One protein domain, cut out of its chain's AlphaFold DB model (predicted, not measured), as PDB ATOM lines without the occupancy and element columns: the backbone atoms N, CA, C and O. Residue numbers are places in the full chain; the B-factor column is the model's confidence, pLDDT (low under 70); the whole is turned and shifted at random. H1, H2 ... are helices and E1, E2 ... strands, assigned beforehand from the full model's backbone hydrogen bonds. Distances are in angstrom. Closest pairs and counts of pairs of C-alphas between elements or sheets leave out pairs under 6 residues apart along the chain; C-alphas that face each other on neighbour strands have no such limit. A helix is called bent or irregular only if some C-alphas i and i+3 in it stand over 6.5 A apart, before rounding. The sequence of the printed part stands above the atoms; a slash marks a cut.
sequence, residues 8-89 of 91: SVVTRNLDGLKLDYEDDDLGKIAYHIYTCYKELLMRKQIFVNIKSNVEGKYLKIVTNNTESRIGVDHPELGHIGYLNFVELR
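AT A GLANCE: This is residues 8 to 89 of the 91 residues of an uncharacterized protein of Pedobacter sp. Leaf216 (UniProt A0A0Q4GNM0). One strongly twisted sheet of six strands curls like part of a barrel round a single helix, H1, which sits in the hollow of the curl and is kinked partway along. Two hairpins, E1 with E2 and E5 with E6, make the two ends of the sheet, and the hairpin of E3 and E4 makes its middle. The printed part has 82 residues, with one named helix and six named strands in the order E1, E2, H1, E3, E4, E5, E6; the sheet runs E2, E1, E3, E4, E6, E5, all antiparallel, and the class is mixed, helices and strands. The whole is compact, with a radius of gyration of the C-alphas of 12.0 A, and rounded, spanning 35 by 31 by 24 A.

IN THESE COORDINATES: Find C-alpha 8 at (30.679, 49.281, -43.991), where E1, residues 8 to 13, begins. E2, residues 16 to 23, covers 21.7 A. Look next at C-alpha 26, at (37.466, 43.337, -42.011), where H1, residues 26 to 42, sets out on its 20.7 A. E3 is residues 47 to 52, E4 residues 58 to 62 and E5 residues 69 to 74. E6, residues 78 to 88, is the longest strand at 28.2 A and ends at C-alpha 88, (25.855, 39.456, -53.731).

HOW THE PARTS SIT: Start at edge strand E2: N 11 and O 18, 2.9 A apart, are within hydrogen-bond range between E1 and E2. Next come N 10 and O 49 at 2.8 A for E1 and E3, and N 50 and O 59 at 2.8 A for E3 and E4. E6 bends by 65 degrees at residue 81 and its pairing is staggered: residues 84 to 88 pair with E4, as at N 86 and O 60, 2.9 A, and residues 78 to 84 with edge strand E5, as at N 72 and O 81, 2.8 A. H1 is on the sheet, which curls round it; its closest C-alphas to E5 are those of Gly 27 and Asp 73, 4.9 A apart. H1 is irregular, with C-alphas 36 and 39 8.1 A apart and a kink of 63 degrees near residue 36; 10 of its 13 O i to N i+4 pairs are within range. E2, H1 and E3 form a split strand-helix-strand unit, two strands running the same way with E1 between them, and its crossover is right-handed. E2 and E5 are apart.

THE WHOLE: The C-alphas of Asp 15 and Leu 77 are the two farthest apart, at 35.3 A. The printed part has no cut, and no link is long. Its mean pLDDT is 91.9, and you will find one residue under 70, Asp 15.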
ATOM      1  N   SER A   8      31.857  48.827 -44.734       95.69
ATOM      2  CA  SER A   8      30.679  49.281 -43.991       95.69
ATOM      3  C   SER A   8      29.770  48.117 -43.625       95.69
ATOM      4  O   SER A   8      29.439  47.295 -44.478       95.69
ATOM      5  N   VAL A   9      29.273  48.095 -42.395       96.25
ATOM      6  CA  VAL A   9      28.142  47.267 -41.974       96.25
ATOM      7  C   VAL A   9      26.856  47.985 -42.355       96.25
ATOM      8  O   VAL A   9      26.578  49.093 -41.896       96.25
ATOM      9  N   VAL A  10      26.059  47.337 -43.196       94.62
ATOM     10  CA  VAL A  10      24.749  47.813 -43.622       94.62
ATOM     11  C   VAL A  10      23.702  46.824 -43.145       94.62
ATOM     12  O   VAL A  10      23.677  45.665 -43.567       94.62
ATOM     13  N   THR A  11      22.811  47.287 -42.281       92.62
ATOM     14  CA  THR A  11      21.684  46.492 -41.799       92.62
ATOM     15  C   THR A  11      20.428  46.832 -42.591       92.62
ATOM     16  O   THR A  11      20.238  47.967 -43.034       92.62
ATOM     17  N   ARG A  12      19.566  45.837 -42.817       85.00
ATOM     18  CA  ARG A  12      18.217  46.049 -43.353       85.00
ATOM     19  C   ARG A  12      17.198  45.692 -42.282       85.00
ATOM     20  O   ARG A  12      17.105  44.525 -41.897       85.00
ATOM     21  N   ASN A  13      16.436  46.689 -41.848       74.62
ATOM     22  CA  ASN A  13      15.263  46.534 -40.993       74.62
ATOM     23  C   ASN A  13      13.987  46.913 -41.778       74.62
ATOM     24  O   ASN A  13      14.040  47.112 -42.993       74.62
ATOM     25  N   LEU A  14      12.838  46.971 -41.095       70.12
ATOM     26  CA  LEU A  14      11.555  47.355 -41.703       70.12
ATOM     27  C   LEU A  14      11.581  48.774 -42.297       70.12
ATOM     28  O   LEU A  14      10.906  49.022 -43.292       70.12
ATOM     29  N   ASP A  15      12.398  49.665 -41.735       69.31
ATOM     30  CA  ASP A  15      12.477  51.079 -42.120       69.31
ATOM     31  C   ASP A  15      13.453  51.346 -43.280       69.31
ATOM     32  O   ASP A  15      13.557  52.473 -43.763       69.31
ATOM     33  N   GLY A  16      14.166  50.318 -43.755       79.69
ATOM     34  CA  GLY A  16      15.049  50.399 -44.917       79.69
ATOM     35  C   GLY A  16      16.481  49.932 -44.653       79.69
ATOM     36  O   GLY A  16      16.745  49.068 -43.818       79.69
ATOM     37  N   LEU A  17      17.418  50.449 -45.454       85.38
ATOM     38  CA  LEU A  17      18.851  50.180 -45.319       85.38
ATOM     39  C   LEU A  17      19.491  51.243 -44.424       85.38
ATOM     40  O   LEU A  17      19.371  52.435 -44.705       85.38
ATOM     41  N   LYS A  18      20.220  50.810 -43.396       90.81
ATOM     42  CA  LYS A  18      20.932  51.683 -42.462       90.81
ATOM     43  C   LYS A  18      22.423  51.355 -42.452       90.81
ATOM     44  O   LYS A  18      22.805  50.193 -42.323       90.81
ATOM     45  N   LEU A  19      23.256  52.391 -42.551       92.75
ATOM     46  CA  LEU A  19      24.681  52.314 -42.232       92.75
ATOM     47  C   LEU A  19      24.844  52.236 -40.711       92.75
ATOM     48  O   LEU A  19      24.345  53.111 -40.003       92.75
ATOM     49  N   ASP A  20      25.506  51.192 -40.222       94.38
ATOM     50  CA  ASP A  20      25.640  50.941 -38.785       94.38
ATOM     51  C   ASP A  20      27.061  51.170 -38.258       94.38
ATOM     52  O   ASP A  20      27.245  51.888 -37.280       94.38
ATOM     53  N   TYR A  21      28.065  50.607 -38.931       95.50
ATOM     54  CA  TYR A  21      29.464  50.659 -38.501       95.50
ATOM     55  C   TYR A  21      30.403  50.686 -39.707       95.50
ATOM     56  O   TYR A  21      30.053  50.164 -40.766       95.50
ATOM     57  N   GLU A  22      31.587  51.279 -39.569       95.88
ATOM     58  CA  GLU A  22      32.593  51.354 -40.631       95.88
ATOM     59  C   GLU A  22      34.006  51.228 -40.063       95.88
ATOM     60  O   GLU A  22      34.311  51.822 -39.032       95.88
ATOM     61  N   ASP A  23      34.873  50.499 -40.763       95.56
ATOM     62  CA  ASP A  23      36.272  50.271 -40.381       95.56
ATOM     63  C   ASP A  23      37.099  49.879 -41.620       95.56
ATOM     64  O   ASP A  23      36.558  49.472 -42.655       95.56
ATOM     65  N   ASP A  24      38.417  50.007 -41.521       95.31
ATOM     66  CA  ASP A  24      39.355  49.550 -42.548       95.31
ATOM     67  C   ASP A  24      39.729  48.072 -42.395       95.31
ATOM     68  O   ASP A  24      40.187  47.448 -43.358       95.31
ATOM     69  N   ASP A  25      39.510  47.510 -41.206       93.81
ATOM     70  CA  ASP A  25      39.822  46.130 -40.858       93.81
ATOM     71  C   ASP A  25      38.570  45.240 -40.913       93.81
ATOM     72  O   ASP A  25      37.615  45.400 -40.148       93.81
ATOM     73  N   LEU A  26      38.585  44.257 -41.814       93.94
ATOM     74  CA  LEU A  26      37.466  43.337 -42.011       93.94
ATOM     75  C   LEU A  26      37.244  42.396 -40.806       93.94
ATOM     76  O   LEU A  26      36.105  41.999 -40.553       93.94
ATOM     77  N   GLY A  27      38.292  42.079 -40.041       95.19
ATOM     78  CA  GLY A  27      38.201  41.299 -38.807       95.19
ATOM     79  C   GLY A  27      37.465  42.055 -37.700       95.19
ATOM     80  O   GLY A  27      36.613  41.478 -37.019       95.19
ATOM     81  N   LYS A  28      37.686  43.374 -37.594       95.19
ATOM     82  CA  LYS A  28      36.934  44.250 -36.673       95.19
ATOM     83  C   LYS A  28      35.478  44.422 -37.083       95.19
ATOM     84  O   LYS A  28      34.593  44.365 -36.232       95.19
ATOM     85  N   ILE A  29      35.215  44.573 -38.384       96.62
ATOM     86  CA  ILE A  29      33.849  44.560 -38.929       96.62
ATOM     87  C   ILE A  29      33.130  43.269 -38.522       96.62
ATOM     88  O   ILE A  29      31.995  43.304 -38.043       96.62
ATOM     89  N   ALA A  30      33.787  42.121 -38.694       96.75
ATOM     90  CA  ALA A  30      33.219  40.830 -38.339       96.75
ATOM     91  C   ALA A  30      33.012  40.679 -36.827       96.75
ATOM     92  O   ALA A  30      31.980  40.156 -36.408       96.75
ATOM     93  N   TYR A  31      33.938  41.184 -36.011       97.19
ATOM     94  CA  TYR A  31      33.781  41.239 -34.561       97.19
ATOM     95  C   TYR A  31      32.564  42.064 -34.139       97.19
ATOM     96  O   TYR A  31      31.735  41.555 -33.387       97.19
ATOM     97  N   HIS A  32      32.380  43.264 -34.696       97.31
ATOM     98  CA  HIS A  32      31.186  44.087 -34.456       97.31
ATOM     99  C   HIS A  32      29.890  43.343 -34.802       97.31
ATOM    100  O   HIS A  32      28.938  43.314 -34.027       97.31
ATOM    101  N   ILE A  33      29.848  42.666 -35.952       96.38
ATOM    102  CA  ILE A  33      28.665  41.892 -36.349       96.38
ATOM    103  C   ILE A  33      28.420  40.719 -35.392       96.38
ATOM    104  O   ILE A  33      27.274  40.438 -35.028       96.38
ATOM    105  N   TYR A  34      29.485  40.032 -34.981       95.06
ATOM    106  CA  TYR A  34      29.405  38.906 -34.061       95.06
ATOM    107  C   TYR A  34      28.879  39.327 -32.681       95.06
ATOM    108  O   TYR A  34      28.058  38.617 -32.103       95.06
ATOM    109  N   THR A  35      29.303  40.477 -32.159       95.25
ATOM    110  CA  THR A  35      28.868  40.960 -30.841       95.25
ATOM    111  C   THR A  35      27.465  41.559 -30.879       95.25
ATOM    112  O   THR A  35      26.659  41.267 -29.998       95.25
ATOM    113  N   CYS A  36      27.139  42.348 -31.905       95.62
ATOM    114  CA  CYS A  36      25.884  43.099 -31.949       95.62
ATOM    115  C   CYS A  36      24.716  42.340 -32.593       95.62
ATOM    116  O   CYS A  36      23.562  42.589 -32.243       95.62
ATOM    117  N   TYR A  37      24.977  41.432 -33.541       94.38
ATOM    118  CA  TYR A  37      23.924  40.881 -34.410       94.38
ATOM    119  C   TYR A  37      23.840  39.359 -34.462       94.38
ATOM    120  O   TYR A  37      22.889  38.844 -35.052       94.38
ATOM    121  N   LYS A  38      24.772  38.618 -33.851       90.81
ATOM    122  CA  LYS A  38      24.807  37.146 -33.935       90.81
ATOM    123  C   LYS A  38      23.474  36.492 -33.570       90.81
ATOM    124  O   LYS A  38      22.985  35.657 -34.328       90.81
ATOM    125  N   GLU A  39      22.862  36.876 -32.452       92.50
ATOM    126  CA  GLU A  39      21.593  36.275 -32.021       92.50
ATOM    127  C   GLU A  39      20.442  36.580 -32.989       92.50
ATOM    128  O   GLU A  39      19.666  35.689 -33.342       92.50
ATOM    129  N   LEU A  40      20.358  37.822 -33.471       92.00
ATOM    130  CA  LEU A  40      19.331  38.256 -34.420       92.00
ATOM    131  C   LEU A  40      19.495  37.567 -35.782       92.00
ATOM    132  O   LEU A  40      18.503  37.174 -36.401       92.00
ATOM    133  N   LEU A  41      20.740  37.370 -36.228       90.62
ATOM    134  CA  LEU A  41      21.078  36.599 -37.425       90.62
ATOM    135  C   LEU A  41      20.652  35.132 -37.272       90.62
ATOM    136  O   LEU A  41      19.991  34.599 -38.164       90.62
ATOM    137  N   MET A  42      20.950  34.492 -36.132       89.31
ATOM    138  CA  MET A  42      20.538  33.107 -35.839       89.31
ATOM    139  C   MET A  42      19.018  32.934 -35.833       89.31
ATOM    140  O   MET A  42      18.509  31.924 -36.318       89.31
ATOM    141  N   ARG A  43      18.285  33.939 -35.348       91.75
ATOM    142  CA  ARG A  43      16.814  33.967 -35.357       91.75
ATOM    143  C   ARG A  43      16.215  34.437 -36.687       91.75
ATOM    144  O   ARG A  43      14.994  34.481 -36.805       91.75
ATOM    145  N   LYS A  44      17.044  34.779 -37.683       88.31
ATOM    146  CA  LYS A  44      16.638  35.310 -38.999       88.31
ATOM    147  C   LYS A  44      15.763  36.572 -38.911       88.31
ATOM    148  O   LYS A  44      14.894  36.784 -39.750       88.31
ATOM    149  N   GLN A  45      15.990  37.405 -37.896       88.94
ATOM    150  CA  GLN A  45      15.203  38.621 -37.642       88.94
ATOM    151  C   GLN A  45      15.760  39.863 -38.347       88.94
ATOM    152  O   GLN A  45      15.069  40.871 -38.457       88.94
ATOM    153  N   ILE A  46      17.002  39.798 -38.825       90.06
ATOM    154  CA  ILE A  46      17.686  40.904 -39.495       90.06
ATOM    155  C   ILE A  46      18.500  40.387 -40.678       90.06
ATOM    156  O   ILE A  46      18.951  39.239 -40.689       90.06
ATOM    157  N   PHE A  47      18.728  41.258 -41.660       91.94
ATOM    158  CA  PHE A  47      19.760  41.050 -42.667       91.94
ATOM    159  C   PHE A  47      20.921  42.003 -42.415       91.94
ATOM    160  O   PHE A  47      20.726  43.215 -42.315       91.94
ATOM    161  N   VAL A  48      22.124  41.443 -42.356       95.19
ATOM    162  CA  VAL A  48      23.371  42.196 -42.233       95.19
ATOM    163  C   VAL A  48      24.193  41.955 -43.490       95.19
ATOM    164  O   VAL A  48      24.430  40.807 -43.872       95.19
ATOM    165  N   ASN A  49      24.616  43.037 -44.132       95.19
ATOM    166  CA  ASN A  49      25.553  43.011 -45.243       95.19
ATOM    167  C   ASN A  49      26.816  43.783 -44.858       95.19
ATOM    168  O   ASN A  49      26.737  44.802 -44.178       95.19
ATOM    169  N   ILE A  50      27.964  43.342 -45.354       95.44
ATOM    170  CA  ILE A  50      29.193  44.129 -45.384       95.44
ATOM    171  C   ILE A  50      29.344  44.674 -46.797       95.44
ATOM    172  O   ILE A  50      29.316  43.915 -47.762       95.44
ATOM    173  N   LYS A  51      29.504  45.983 -46.936       94.31
ATOM    174  CA  LYS A  51      29.792  46.636 -48.208       94.31
ATOM    175  C   LYS A  51      31.289  46.917 -48.310       94.31
ATOM    176  O   LYS A  51      31.846  47.536 -47.409       94.31
ATOM    177  N   SER A  52      31.915  46.519 -49.416       92.62
ATOM    178  CA  SER A  52      33.216  47.055 -49.829       92.62
ATOM    179  C   SER A  52      33.003  48.445 -50.413       92.62
ATOM    180  O   SER A  52      32.363  48.596 -51.455       92.62
ATOM    181  N   ASN A  53      33.528  49.476 -49.762       90.31
ATOM    182  CA  ASN A  53      33.452  50.846 -50.270       90.31
ATOM    183  C   ASN A  53      34.435  51.105 -51.412       90.31
ATOM    184  O   ASN A  53      34.228  52.038 -52.181       90.31
ATOM    185  N   VAL A  54      35.464  50.263 -51.537       88.69
ATOM    186  CA  VAL A  54      36.452  50.335 -52.619       88.69
ATOM    187  C   VAL A  54      35.923  49.658 -53.883       88.69
ATOM    188  O   VAL A  54      36.013  50.223 -54.966       88.69
ATOM    189  N   GLU A  55      35.345  48.463 -53.750       86.56
ATOM    190  CA  GLU A  55      34.912  47.655 -54.900       86.56
ATOM    191  C   GLU A  55      33.412  47.777 -55.199       86.56
ATOM    192  O   GLU A  55      32.931  47.252 -56.199       86.56
ATOM    193  N   GLY A  56      32.639  48.410 -54.313       81.81
ATOM    194  CA  GLY A  56      31.180  48.500 -54.429       81.81
ATOM    195  C   GLY A  56      30.443  47.165 -54.253       81.81
ATOM    196  O   GLY A  56      29.246  47.096 -54.529       81.81
ATOM    197  N   LYS A  57      31.131  46.110 -53.805       89.12
ATOM    198  CA  LYS A  57      30.565  44.769 -53.588       89.12
ATOM    199  C   LYS A  57      29.838  44.662 -52.254       89.12
ATOM    200  O   LYS A  57      30.178  45.360 -51.300       89.12
ATOM    201  N   TYR A  58      28.891  43.731 -52.167       93.25
ATOM    202  CA  TYR A  58      28.184  43.411 -50.928       93.25
ATOM    203  C   TYR A  58      28.366  41.942 -50.551       93.25
ATOM    204  O   TYR A  58      28.152  41.045 -51.362       93.25
ATOM    205  N   LEU A  59      28.696  41.701 -49.289       94.75
ATOM    206  CA  LEU A  59      28.795  40.385 -48.673       94.75
ATOM    207  C   LEU A  59      27.630  40.236 -47.700       94.75
ATOM    208  O   LEU A  59      27.556  40.956 -46.706       94.75
ATOM    209  N   LYS A  60      26.699  39.325 -47.965       94.94
ATOM    210  CA  LYS A  60      25.590  39.051 -47.049       94.94
ATOM    211  C   LYS A  60      26.033  38.049 -45.997       94.94
ATOM    212  O   LYS A  60      26.417  36.933 -46.346       94.94
ATOM    213  N   ILE A  61      25.913  38.413 -44.725       95.75
ATOM    214  CA  ILE A  61      26.212  37.504 -43.619       95.75
ATOM    215  C   ILE A  61      25.093  36.479 -43.489       95.75
ATOM    216  O   ILE A  61      23.903  36.813 -43.511       95.75
ATOM    217  N   VAL A  62      25.482  35.212 -43.367       94.00
ATOM    218  CA  VAL A  62      24.565  34.079 -43.262       94.00
ATOM    219  C   VAL A  62      24.974  33.176 -42.107       94.00
ATOM    220  O   VAL A  62      26.132  33.111 -41.711       94.00
ATOM    221  N   THR A  63      24.006  32.454 -41.556       90.62
ATOM    222  CA  THR A  63      24.246  31.514 -40.452       90.62
ATOM    223  C   THR A  63      24.471  30.087 -40.935       90.62
ATOM    224  O   THR A  63      24.927  29.243 -40.170       90.62
ATOM    225  N   ASN A  64      24.144  29.808 -42.196       88.44
ATOM    226  CA  ASN A  64      24.390  28.512 -42.811       88.44
ATOM    227  C   ASN A  64      25.884  28.353 -43.103       88.44
ATOM    228  O   ASN A  64      26.588  29.340 -43.312       88.44
ATOM    229  N   ASN A  65      26.355  27.110 -43.132       87.69
ATOM    230  CA  ASN A  65      27.739  26.825 -43.480       87.69
ATOM    231  C   ASN A  65      27.977  27.131 -44.967       87.69
ATOM    232  O   ASN A  65      27.213  26.675 -45.818       87.69
ATOM    233  N   THR A  66      29.023  27.896 -45.266       89.38
ATOM    234  CA  THR A  66      29.470  28.197 -46.630       89.38
ATOM    235  C   THR A  66      30.985  28.008 -46.719       89.38
ATOM    236  O   THR A  66      31.673  27.903 -45.699       89.38
ATOM    237  N   GLU A  67      31.513  27.947 -47.943       90.56
ATOM    238  CA  GLU A  67      32.964  27.924 -48.182       90.56
ATOM    239  C   GLU A  67      33.615  29.286 -47.884       90.56
ATOM    240  O   GLU A  67      34.809  29.362 -47.603       90.56
ATOM    241  N   SER A  68      32.831  30.369 -47.903       94.25
ATOM    242  CA  SER A  68      33.309  31.742 -47.738       94.25
ATOM    243  C   SER A  68      33.120  32.242 -46.307       94.25
ATOM    244  O   SER A  68      31.997  32.350 -45.806       94.25
ATOM    245  N   ARG A  69      34.232  32.581 -45.649       95.88
ATOM    246  CA  ARG A  69      34.266  32.959 -44.233       95.88
ATOM    247  C   ARG A  69      35.108  34.203 -43.993       95.88
ATOM    248  O   ARG A  69      36.131  34.391 -44.643       95.88
ATOM    249  N   ILE A  70      34.690  35.019 -43.033       95.56
ATOM    250  CA  ILE A  70      35.448  36.167 -42.527       95.56
ATOM    251  C   ILE A  70      35.908  35.830 -41.113       95.56
ATOM    252  O   ILE A  70      35.098  35.362 -40.312       95.56
ATOM    253  N   GLY A  71      37.191  36.040 -40.819       96.88
ATOM    254  CA  GLY A  71      37.720  35.880 -39.468       96.88
ATOM    255  C   GLY A  71      37.134  36.920 -38.516       96.88
ATOM    256  O   GLY A  71      36.937  38.069 -38.894       96.88
ATOM    257  N   VAL A  72      36.805  36.498 -37.302       96.62
ATOM    258  CA  VAL A  72      36.288  37.351 -36.234       96.62
ATOM    259  C   VAL A  72      37.431  37.601 -35.266       96.62
ATOM    260  O   VAL A  72      37.801  36.694 -34.518       96.62
ATOM    261  N   ASP A  73      37.966  38.818 -35.273       95.19
ATOM    262  CA  ASP A  73      39.170  39.146 -34.513       95.19
ATOM    263  C   ASP A  73      38.825  40.096 -33.358       95.19
ATOM    264  O   ASP A  73      38.493  41.267 -33.543       95.19
ATOM    265  N   HIS A  74      38.870  39.556 -32.141       92.94
ATOM    266  CA  HIS A  74      38.683  40.303 -30.904       92.94
ATOM    267  C   HIS A  74      39.917  41.178 -30.631       92.94
ATOM    268  O   HIS A  74      41.040  40.679 -30.750       92.94
ATOM    269  N   PRO A  75      39.756  42.430 -30.166       89.38
ATOM    270  CA  PRO A  75      40.881  43.340 -29.923       89.38
ATOM    271  C   PRO A  75      41.926  42.787 -28.940       89.38
ATOM    272  O   PRO A  75      43.118  42.993 -29.128       89.38
ATOM    273  N   GLU A  76      41.480  42.072 -27.905       93.62
ATOM    274  CA  GLU A  76      42.363  41.501 -26.871       93.62
ATOM    275  C   GLU A  76      42.650  39.998 -27.019       93.62
ATOM    276  O   GLU A  76      43.696  39.528 -26.582       93.62
ATOM    277  N   LEU A  77      41.729  39.227 -27.608       93.31
ATOM    278  CA  LEU A  77      41.806  37.759 -27.631       93.31
ATOM    279  C   LEU A  77      42.309  37.227 -28.979       93.31
ATOM    280  O   LEU A  77      42.484  36.021 -29.135       93.31
ATOM    281  N   GLY A  78      42.536  38.113 -29.952       92.62
ATOM    282  CA  GLY A  78      42.878  37.732 -31.314       92.62
ATOM    283  C   GLY A  78      41.718  37.018 -32.005       92.62
ATOM    284  O   GLY A  78      40.552  37.360 -31.812       92.62
ATOM    285  N   HIS A  79      42.035  36.026 -32.829       94.88
ATOM    286  CA  HIS A  79      41.045  35.302 -33.616       94.88
ATOM    287  C   HIS A  79      40.132  34.427 -32.743       94.88
ATOM    288  O   HIS A  79      40.602  33.506 -32.075       94.88
ATOM    289  N   ILE A  80      38.819  34.671 -32.788       95.38
ATOM    290  CA  ILE A  80      37.821  33.971 -31.955       95.38
ATOM    291  C   ILE A  80      36.767  33.194 -32.753       95.38
ATOM    292  O   ILE A  80      35.885  32.567 -32.162       95.38
ATOM    293  N   GLY A  81      36.826  33.214 -34.085       93.88
ATOM    294  CA  GLY A  81      35.933  32.410 -34.916       93.88
ATOM    295  C   GLY A  81      35.701  32.982 -36.305       93.88
ATOM    296  O   GLY A  81      36.483  33.777 -36.811       93.88
ATOM    297  N   TYR A  82      34.595  32.576 -36.927       95.12
ATOM    298  CA  TYR A  82      34.280  32.941 -38.305       95.12
ATOM    299  C   TYR A  82      32.819  33.355 -38.480       95.12
ATOM    300  O   TYR A  82      31.922  32.793 -37.850       95.12
ATOM    301  N   LEU A  83      32.582  34.286 -39.405       95.38
ATOM    302  CA  LEU A  83      31.263  34.565 -39.969       95.38
ATOM    303  C   LEU A  83      31.185  34.028 -41.394       95.38
ATOM    304  O   LEU A  83      32.032  34.345 -42.227       95.38
ATOM    305  N   ASN A  84      30.150  33.241 -41.680       96.06
ATOM    306  CA  ASN A  84      29.873  32.793 -43.040       96.06
ATOM    307  C   ASN A  84      29.214  33.927 -43.829       96.06
ATOM    308  O   ASN A  84      28.377  34.675 -43.307       96.06
ATOM    309  N   PHE A  85      29.553  34.026 -45.109       95.31
ATOM    310  CA  PHE A  85      28.921  34.980 -46.010       95.31
ATOM    311  C   PHE A  85      28.657  34.381 -47.387       95.31
ATOM    312  O   PHE A  85      29.165  33.315 -47.742       95.31
ATOM    313  N   VAL A  86      27.842  35.099 -48.156       94.81
ATOM    314  CA  VAL A  86      27.687  34.925 -49.601       94.81
ATOM    315  C   VAL A  86      27.885  36.272 -50.288       94.81
ATOM    316  O   VAL A  86      27.403  37.297 -49.800       94.81
ATOM    317  N   GLU A  87      28.602  36.289 -51.407       93.00
ATOM    318  CA  GLU A  87      28.756  37.499 -52.216       93.00
ATOM    319  C   GLU A  87      27.467  37.765 -53.001       93.00
ATOM    320  O   GLU A  87      26.918  36.879 -53.662       93.00
ATOM    321  N   LEU A  88      26.962  38.991 -52.913       89.75
ATOM    322  CA  LEU A  88      25.855  39.456 -53.731       89.75
ATOM    323  C   LEU A  88      26.443  40.075 -54.997       89.75
ATOM    324  O   LEU A  88      27.202  41.041 -54.919       89.75
ATOM    325  N   ARG A  89      26.086  39.530 -56.163       73.69
ATOM    326  CA  ARG A  89      26.475  40.128 -57.444       73.69
ATOM    327  C   ARG A  89      25.853  41.519 -57.557       73.69
ATOM    328  O   ARG A  89      24.639  41.662 -57.411       73.69
TER     329      ARG A  89